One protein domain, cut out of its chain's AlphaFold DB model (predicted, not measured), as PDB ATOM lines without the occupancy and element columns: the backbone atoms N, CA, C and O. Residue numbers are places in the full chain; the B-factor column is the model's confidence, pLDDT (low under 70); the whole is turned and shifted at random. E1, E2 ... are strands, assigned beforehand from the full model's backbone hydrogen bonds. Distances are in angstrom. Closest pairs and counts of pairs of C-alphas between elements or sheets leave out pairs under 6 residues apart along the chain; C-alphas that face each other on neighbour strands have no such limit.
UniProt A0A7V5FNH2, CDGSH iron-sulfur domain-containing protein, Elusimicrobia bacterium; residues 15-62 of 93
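What this domain is: This is residues 15 to 62 of the 93 residues of the protein "CDGSH iron-sulfur domain-containing protein" of Elusimicrobia bacterium (UniProt A0A7V5FNH2). The model is a loose arch with two legs: a small three-stranded sheet, E1, E2 and E5, makes one leg, and a longer two-stranded hairpin, E3 and E4, makes the other. Two links, residues 27 to 31 and residues 53 to 57, run side by side across the top of the arch, and the space between the legs is open. The printed part has 48 residues with five named strands, E1 to E5 in order along the chain, and no named helix, and its class is all strand. Both sheets are antiparallel, in the orders E1 - E2 - E5 and E3 - E4. The whole is flat, spanning 37 by 26 by 9 A, and only just loose, close to extended, with a radius of gyration of the C-alphas of 14.2 A.

How they stand to each other: E1, residues 15 to 17, and E2, residues 23 to 26, form an antiparallel hairpin at 155 degrees. N 16 and O 24 are 2.8 A apart, within hydrogen-bond range, and the C-alphas of Ile 15 and Val 25, which face each other, are 4.4 A apart. E3, residues 32 to 38, and E4, residues 44 to 52, form a second antiparallel hairpin at 155 degrees. In it N 50 and O 33, 2.7 A apart, and N 37 and O 46, 2.8 A apart, are within hydrogen-bond range. E5, residues 58 to 61, is the antiparallel neighbour of E2 at 163 degrees, with N 23 and O 61 within hydrogen-bond range at 2.7 A. The C-alphas of Ser 26 and Arg 58, which face each other, are 4.2 A apart. E1 and E5 are the edge strands of their sheet, and E2 is the inner strand. E2 and E3 are apart, and so are E4 and E5.

Where its parts are: E1 has 3 residues, beginning at C-alpha 15 at (-5.371, 19.193, 9.602), and E2 has 4 residues. E3, from Ala 32 to Ser 38, measures 18.9 A from first to last C-alpha. E4, the longest strand with 9 residues, measures 21.3 A and begins at C-alpha 44 at (14.515, 28.870, -6.912). E5 has 4 residues and ends at C-alpha 61 at (-4.286, 28.246, 6.224).

The domain as a whole: The two C-alphas farthest apart are those of Gly 27 and Glu 41, at 39.6 A. The printed part has no cut, and its four links between named strands are tight, with 5 residues each. The mean pLDDT of the printed part is 70.3, and 23 residues are under 70, among them residues 31 to 35 and residues 49 to 58.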
ATOM      1  N   ILE A  15      -5.087  18.288  10.715       74.62
ATOM      2  CA  ILE A  15      -5.371  19.193   9.602       74.62
ATOM      3  C   ILE A  15      -6.699  18.770   8.972       74.62
ATOM      4  O   ILE A  15      -6.833  17.670   8.444       74.62
ATOM      5  N   ARG A  16      -7.707  19.640   9.036       76.12
ATOM      6  CA  ARG A  16      -9.006  19.464   8.378       76.12
ATOM      7  C   ARG A  16      -9.056  20.307   7.113       76.12
ATOM      8  O   ARG A  16      -9.005  21.532   7.170       76.12
ATOM      9  N   VAL A  17      -9.209  19.652   5.968       75.75
ATOM     10  CA  VAL A  17      -9.444  20.323   4.685       75.75
ATOM     11  C   VAL A  17     -10.945  20.560   4.522       75.75
ATOM     12  O   VAL A  17     -11.716  19.609   4.432       75.75
ATOM     13  N   MET A  18     -11.380  21.819   4.484       71.88
ATOM     14  CA  MET A  18     -12.784  22.150   4.225       71.88
ATOM     15  C   MET A  18     -13.072  22.116   2.714       71.88
ATOM     16  O   MET A  18     -12.303  22.652   1.912       71.88
ATOM     17  N   LYS A  19     -14.200  21.524   2.298       64.38
ATOM     18  CA  LYS A  19     -14.649  21.536   0.892       64.38
ATOM     19  C   LYS A  19     -14.931  22.992   0.484       64.38
ATOM     20  O   LYS A  19     -15.797  23.625   1.071       64.38
ATOM     21  N   ASN A  20     -14.165  23.528  -0.472       62.22
ATOM     22  CA  ASN A  20     -14.138  24.955  -0.865       62.22
ATOM     23  C   ASN A  20     -13.692  25.955   0.223       62.22
ATOM     24  O   ASN A  20     -13.872  27.157   0.053       62.22
ATOM     25  N   GLY A  21     -13.088  25.488   1.317       65.25
ATOM     26  CA  GLY A  21     -12.632  26.342   2.412       65.25
ATOM     27  C   GLY A  21     -11.117  26.293   2.636       65.25
ATOM     28  O   GLY A  21     -10.404  25.539   1.968       65.25
ATOM     29  N   PRO A  22     -10.607  27.106   3.572       74.62
ATOM     30  CA  PRO A  22      -9.223  27.030   4.021       74.62
ATOM     31  C   PRO A  22      -8.951  25.724   4.793       74.62
ATOM     32  O   PRO A  22      -9.867  25.038   5.251       74.62
ATOM     33  N   TYR A  23      -7.676  25.383   4.945       73.81
ATOM     34  CA  TYR A  23      -7.202  24.331   5.833       73.81
ATOM     35  C   TYR A  23      -7.326  24.780   7.288       73.81
ATOM     36  O   TYR A  23      -6.834  25.841   7.656       73.81
ATOM     37  N   LEU A  24      -7.955  23.964   8.125       74.88
ATOM     38  CA  LEU A  24      -8.040  24.177   9.562       74.88
ATOM     39  C   LEU A  24      -7.060  23.233  10.259       74.88
ATOM     40  O   LEU A  24      -7.298  22.032  10.340       74.88
ATOM     41  N   VAL A  25      -5.964  23.780  10.762       76.06
ATOM     42  CA  VAL A  25      -4.974  23.075  11.575       76.06
ATOM     43  C   VAL A  25      -5.373  23.211  13.041       76.06
ATOM     44  O   VAL A  25      -5.807  24.276  13.477       76.06
ATOM     45  N   SER A  26      -5.292  22.141  13.818       72.44
ATOM     46  CA  SER A  26      -5.597  22.130  15.251       72.44
ATOM     47  C   SER A  26      -4.654  21.180  15.985       72.44
ATOM     48  O   SER A  26      -4.228  20.186  15.403       72.44
ATOM     49  N   GLY A  27      -4.354  21.479  17.248       70.50
ATOM     50  CA  GLY A  27      -3.439  20.699  18.086       70.50
ATOM     51  C   GLY A  27      -2.065  21.339  18.282       70.50
ATOM     52  O   GLY A  27      -1.094  20.612  18.346       70.50
ATOM     53  N   ALA A  28      -1.959  22.674  18.327       68.25
ATOM     54  CA  ALA A  28      -0.688  23.356  18.632       68.25
ATOM     55  C   ALA A  28       0.476  22.991  17.688       68.25
ATOM     56  O   ALA A  28       1.609  22.819  18.118       68.25
ATOM     57  N   VAL A  29       0.195  22.859  16.385       69.12
ATOM     58  CA  VAL A  29       1.225  22.550  15.380       69.12
ATOM     59  C   VAL A  29       2.194  23.734  15.269       69.12
ATOM     60  O   VAL A  29       1.746  24.806  14.857       69.12
ATOM     61  N   PRO A  30       3.497  23.573  15.561       70.31
ATOM     62  CA  PRO A  30       4.465  24.638  15.344       70.31
ATOM     63  C   PRO A  30       4.583  24.897  13.839       70.31
ATOM     64  O   PRO A  30       4.958  24.015  13.066       70.31
ATOM     65  N   LEU A  31       4.226  26.106  13.403       69.00
ATOM     66  CA  LEU A  31       4.327  26.502  12.000       69.00
ATOM     67  C   LEU A  31       5.558  27.384  11.812       69.00
ATOM     68  O   LEU A  31       5.668  28.433  12.436       69.00
ATOM     69  N   ALA A  32       6.458  26.998  10.915       69.19
ATOM     70  CA  ALA A  32       7.531  27.862  10.440       69.19
ATOM     71  C   ALA A  32       7.207  28.337   9.025       69.19
ATOM     72  O   ALA A  32       6.699  27.569   8.205       69.19
ATOM     73  N   LYS A  33       7.473  29.611   8.738       65.38
ATOM     74  CA  LYS A  33       7.390  30.122   7.374       65.38
ATOM     75  C   LYS A  33       8.709  29.840   6.671       65.38
ATOM     76  O   LYS A  33       9.745  30.295   7.129       65.38
ATOM     77  N   GLU A  34       8.676  29.163   5.536       68.00
ATOM     78  CA  GLU A  34       9.839  29.014   4.659       68.00
ATOM     79  C   GLU A  34       9.582  29.801   3.379       68.00
ATOM     80  O   GLU A  34       8.498  29.724   2.794       68.00
ATOM     81  N   THR A  35      10.557  30.610   2.971       65.44
ATOM     82  CA  THR A  35      10.454  31.415   1.753       65.44
ATOM     83  C   THR A  35      11.450  30.894   0.733       65.44
ATOM     84  O   THR A  35      12.639  30.756   1.017       65.44
ATOM     85  N   ILE A  36      10.960  30.603  -0.470       72.69
ATOM     86  CA  ILE A  36      11.818  30.264  -1.602       72.69
ATOM     87  C   ILE A  36      12.474  31.556  -2.078       72.69
ATOM     88  O   ILE A  36      11.790  32.481  -2.522       72.69
ATOM     89  N   VAL A  37      13.796  31.614  -1.986       74.81
ATOM     90  CA  VAL A  37      14.583  32.694  -2.568       74.81
ATOM     91  C   VAL A  37      14.836  32.334  -4.024       74.81
ATOM     92  O   VAL A  37      15.450  31.309  -4.332       74.81
ATOM     93  N   SER A  38      14.328  33.181  -4.911       74.12
ATOM     94  CA  SER A  38      14.574  33.104  -6.346       74.12
ATOM     95  C   SER A  38      15.693  34.060  -6.743       74.12
ATOM     96  O   SER A  38      15.749  35.175  -6.220       74.12
ATOM     97  N   ASP A  39      16.537  33.642  -7.682       75.94
ATOM     98  CA  ASP A  39      17.508  34.525  -8.333       75.94
ATOM     99  C   ASP A  39      16.806  35.521  -9.281       75.94
ATOM    100  O   ASP A  39      15.584  35.474  -9.461       75.94
ATOM    101  N   HIS A  40      17.566  36.424  -9.902       73.38
ATOM    102  CA  HIS A  40      17.079  37.413 -10.863       73.38
ATOM    103  C   HIS A  40      16.315  36.774 -12.039       73.38
ATOM    104  O   HIS A  40      15.367  37.363 -12.553       73.38
ATOM    105  N   GLU A  41      16.654  35.536 -12.409       75.56
ATOM    106  CA  GLU A  41      15.968  34.767 -13.459       75.56
ATOM    107  C   GLU A  41      14.666  34.080 -12.983       75.56
ATOM    108  O   GLU A  41      13.956  33.444 -13.757       75.56
ATOM    109  N   GLY A  42      14.316  34.205 -11.699       68.25
ATOM    110  CA  GLY A  42      13.138  33.565 -11.105       68.25
ATOM    111  C   GLY A  42      13.357  32.109 -10.679       68.25
ATOM    112  O   GLY A  42      12.455  31.502 -10.098       68.25
ATOM    113  N   THR A  43      14.554  31.560 -10.894       69.50
ATOM    114  CA  THR A  43      14.931  30.202 -10.484       69.50
ATOM    115  C   THR A  43      15.076  30.116  -8.968       69.50
ATOM    116  O   THR A  43      15.785  30.917  -8.363       69.50
ATOM    117  N   ALA A  44      14.401  29.149  -8.342       73.88
ATOM    118  CA  ALA A  44      14.515  28.870  -6.912       73.88
ATOM    119  C   ALA A  44      15.940  28.403  -6.573       73.88
ATOM    120  O   ALA A  44      16.317  27.282  -6.908       73.88
ATOM    121  N   VAL A  45      16.729  29.261  -5.925       78.31
ATOM    122  CA  VAL A  45      18.148  28.997  -5.631       78.31
ATOM    123  C   VAL A  45      18.381  28.508  -4.212       78.31
ATOM    124  O   VAL A  45      19.304  27.733  -3.977       78.31
ATOM    125  N   ARG A  46      17.554  28.931  -3.251       75.81
ATOM    126  CA  ARG A  46      17.678  28.482  -1.861       75.81
ATOM    127  C   ARG A  46      16.370  28.597  -1.095       75.81
ATOM    128  O   ARG A  46      15.500  29.401  -1.429       75.81
ATOM    129  N   TRP A  47      16.277  27.815  -0.030       75.25
ATOM    130  CA  TRP A  47      15.234  27.933   0.978       75.25
ATOM    131  C   TRP A  47      15.755  28.794   2.117       75.25
ATOM    132  O   TRP A  47      16.812  28.512   2.676       75.25
ATOM    133  N   GLU A  48      15.032  29.861   2.437       72.12
ATOM    134  CA  GLU A  48      15.332  30.703   3.586       72.12
ATOM    135  C   GLU A  48      14.280  30.448   4.661       72.12
ATOM    136  O   GLU A  48      13.074  30.630   4.445       72.12
ATOM    137  N   GLN A  49      14.744  29.966   5.815       68.44
ATOM    138  CA  GLN A  49      13.888  29.746   6.968       68.44
ATOM    139  C   GLN A  49      13.482  31.115   7.516       68.44
ATOM    140  O   GLN A  49      14.310  31.883   7.997       68.44
ATOM    141  N   GLY A  50      12.205  31.440   7.368       68.38
ATOM    142  CA  GLY A  50      11.611  32.671   7.854       68.38
ATOM    143  C   GLY A  50      11.131  32.549   9.297       68.38
ATOM    144  O   GLY A  50      11.536  31.673  10.062       68.38
ATOM    145  N   GLU A  51      10.237  33.460   9.670       66.44
ATOM    146  CA  GLU A  51       9.732  33.562  11.034       66.44
ATOM    147  C   GLU A  51       8.957  32.307  11.460       66.44
ATOM    148  O   GLU A  51       8.104  31.778  10.735       66.44
ATOM    149  N   LYS A  52       9.242  31.852  12.683       64.38
ATOM    150  CA  LYS A  52       8.430  30.846  13.363       64.38
ATOM    151  C   LYS A  52       7.162  31.521  13.867       64.38
ATOM    152  O   LYS A  52       7.216  32.545  14.545       64.38
ATOM    153  N   HIS A  53       6.012  30.957  13.530       67.06
ATOM    154  CA  HIS A  53       4.751  31.407  14.085       67.06
ATOM    155  C   HIS A  53       4.638  30.947  15.542       67.06
ATOM    156  O   HIS A  53       5.036  29.826  15.854       67.06
ATOM    157  N   PRO A  54       4.067  31.786  16.423       64.25
ATOM    158  CA  PRO A  54       3.856  31.416  17.815       64.25
ATOM    159  C   PRO A  54       2.957  30.188  17.892       64.25
ATOM    160  O   PRO A  54       1.997  30.096  17.119       64.25
ATOM    161  N   ASP A  55       3.250  29.294  18.833       62.78
ATOM    162  CA  ASP A  55       2.508  28.067  19.105       62.78
ATOM    163  C   ASP A  55       1.056  28.416  19.452       62.78
ATOM    164  O   ASP A  55       0.756  29.095  20.436       62.78
ATOM    165  N   ARG A  56       0.121  28.017  18.588       65.62
ATOM    166  CA  ARG A  56      -1.309  28.273  18.759       65.62
ATOM    167  C   ARG A  56      -2.071  26.991  18.582       65.62
ATOM    168  O   ARG A  56      -1.847  26.236  17.644       65.62
ATOM    169  N   GLU A  57      -3.081  26.814  19.421       65.50
ATOM    170  CA  GLU A  57      -3.915  25.620  19.411       65.50
ATOM    171  C   GLU A  57      -4.558  25.358  18.037       65.50
ATOM    172  O   GLU A  57      -4.782  24.200  17.684       65.50
ATOM    173  N   ARG A  58      -4.851  26.406  17.243       68.00
ATOM    174  CA  ARG A  58      -5.503  26.293  15.927       68.00
ATOM    175  C   ARG A  58      -5.008  27.343  14.930       68.00
ATOM    176  O   ARG A  58      -4.884  28.516  15.277       68.00
ATOM    177  N   TYR A  59      -4.842  26.939  13.669       71.50
ATOM    178  CA  TYR A  59      -4.516  27.823  12.543       71.50
ATOM    179  C   TYR A  59      -5.473  27.615  11.375       71.50
ATOM    180  O   TYR A  59      -5.974  26.517  11.145       71.50
ATOM    181  N   ILE A  60      -5.699  28.676  10.607       71.06
ATOM    182  CA  ILE A  60      -6.475  28.631   9.370       71.06
ATOM    183  C   ILE A  60      -5.527  29.003   8.226       71.06
ATOM    184  O   ILE A  60      -5.112  30.155   8.126       71.06
ATOM    185  N   LEU A  61      -5.164  28.038   7.379       70.25
ATOM    186  CA  LEU A  61      -4.286  28.246   6.224       70.25
ATOM    187  C   LEU A  61      -5.121  28.321   4.946       70.25
ATOM    188  O   LEU A  61      -5.953  27.458   4.675       70.25
ATOM    189  N   CYS A  62      -4.914  29.343   4.125       63.69
ATOM    190  CA  CYS A  62      -5.643  29.459   2.865       63.69
ATOM    191  C   CYS A  62      -5.162  28.395   1.865       63.69
ATOM    192  O   CYS A  62      -3.970  28.280   1.600       63.69
TER     193      CYS A  62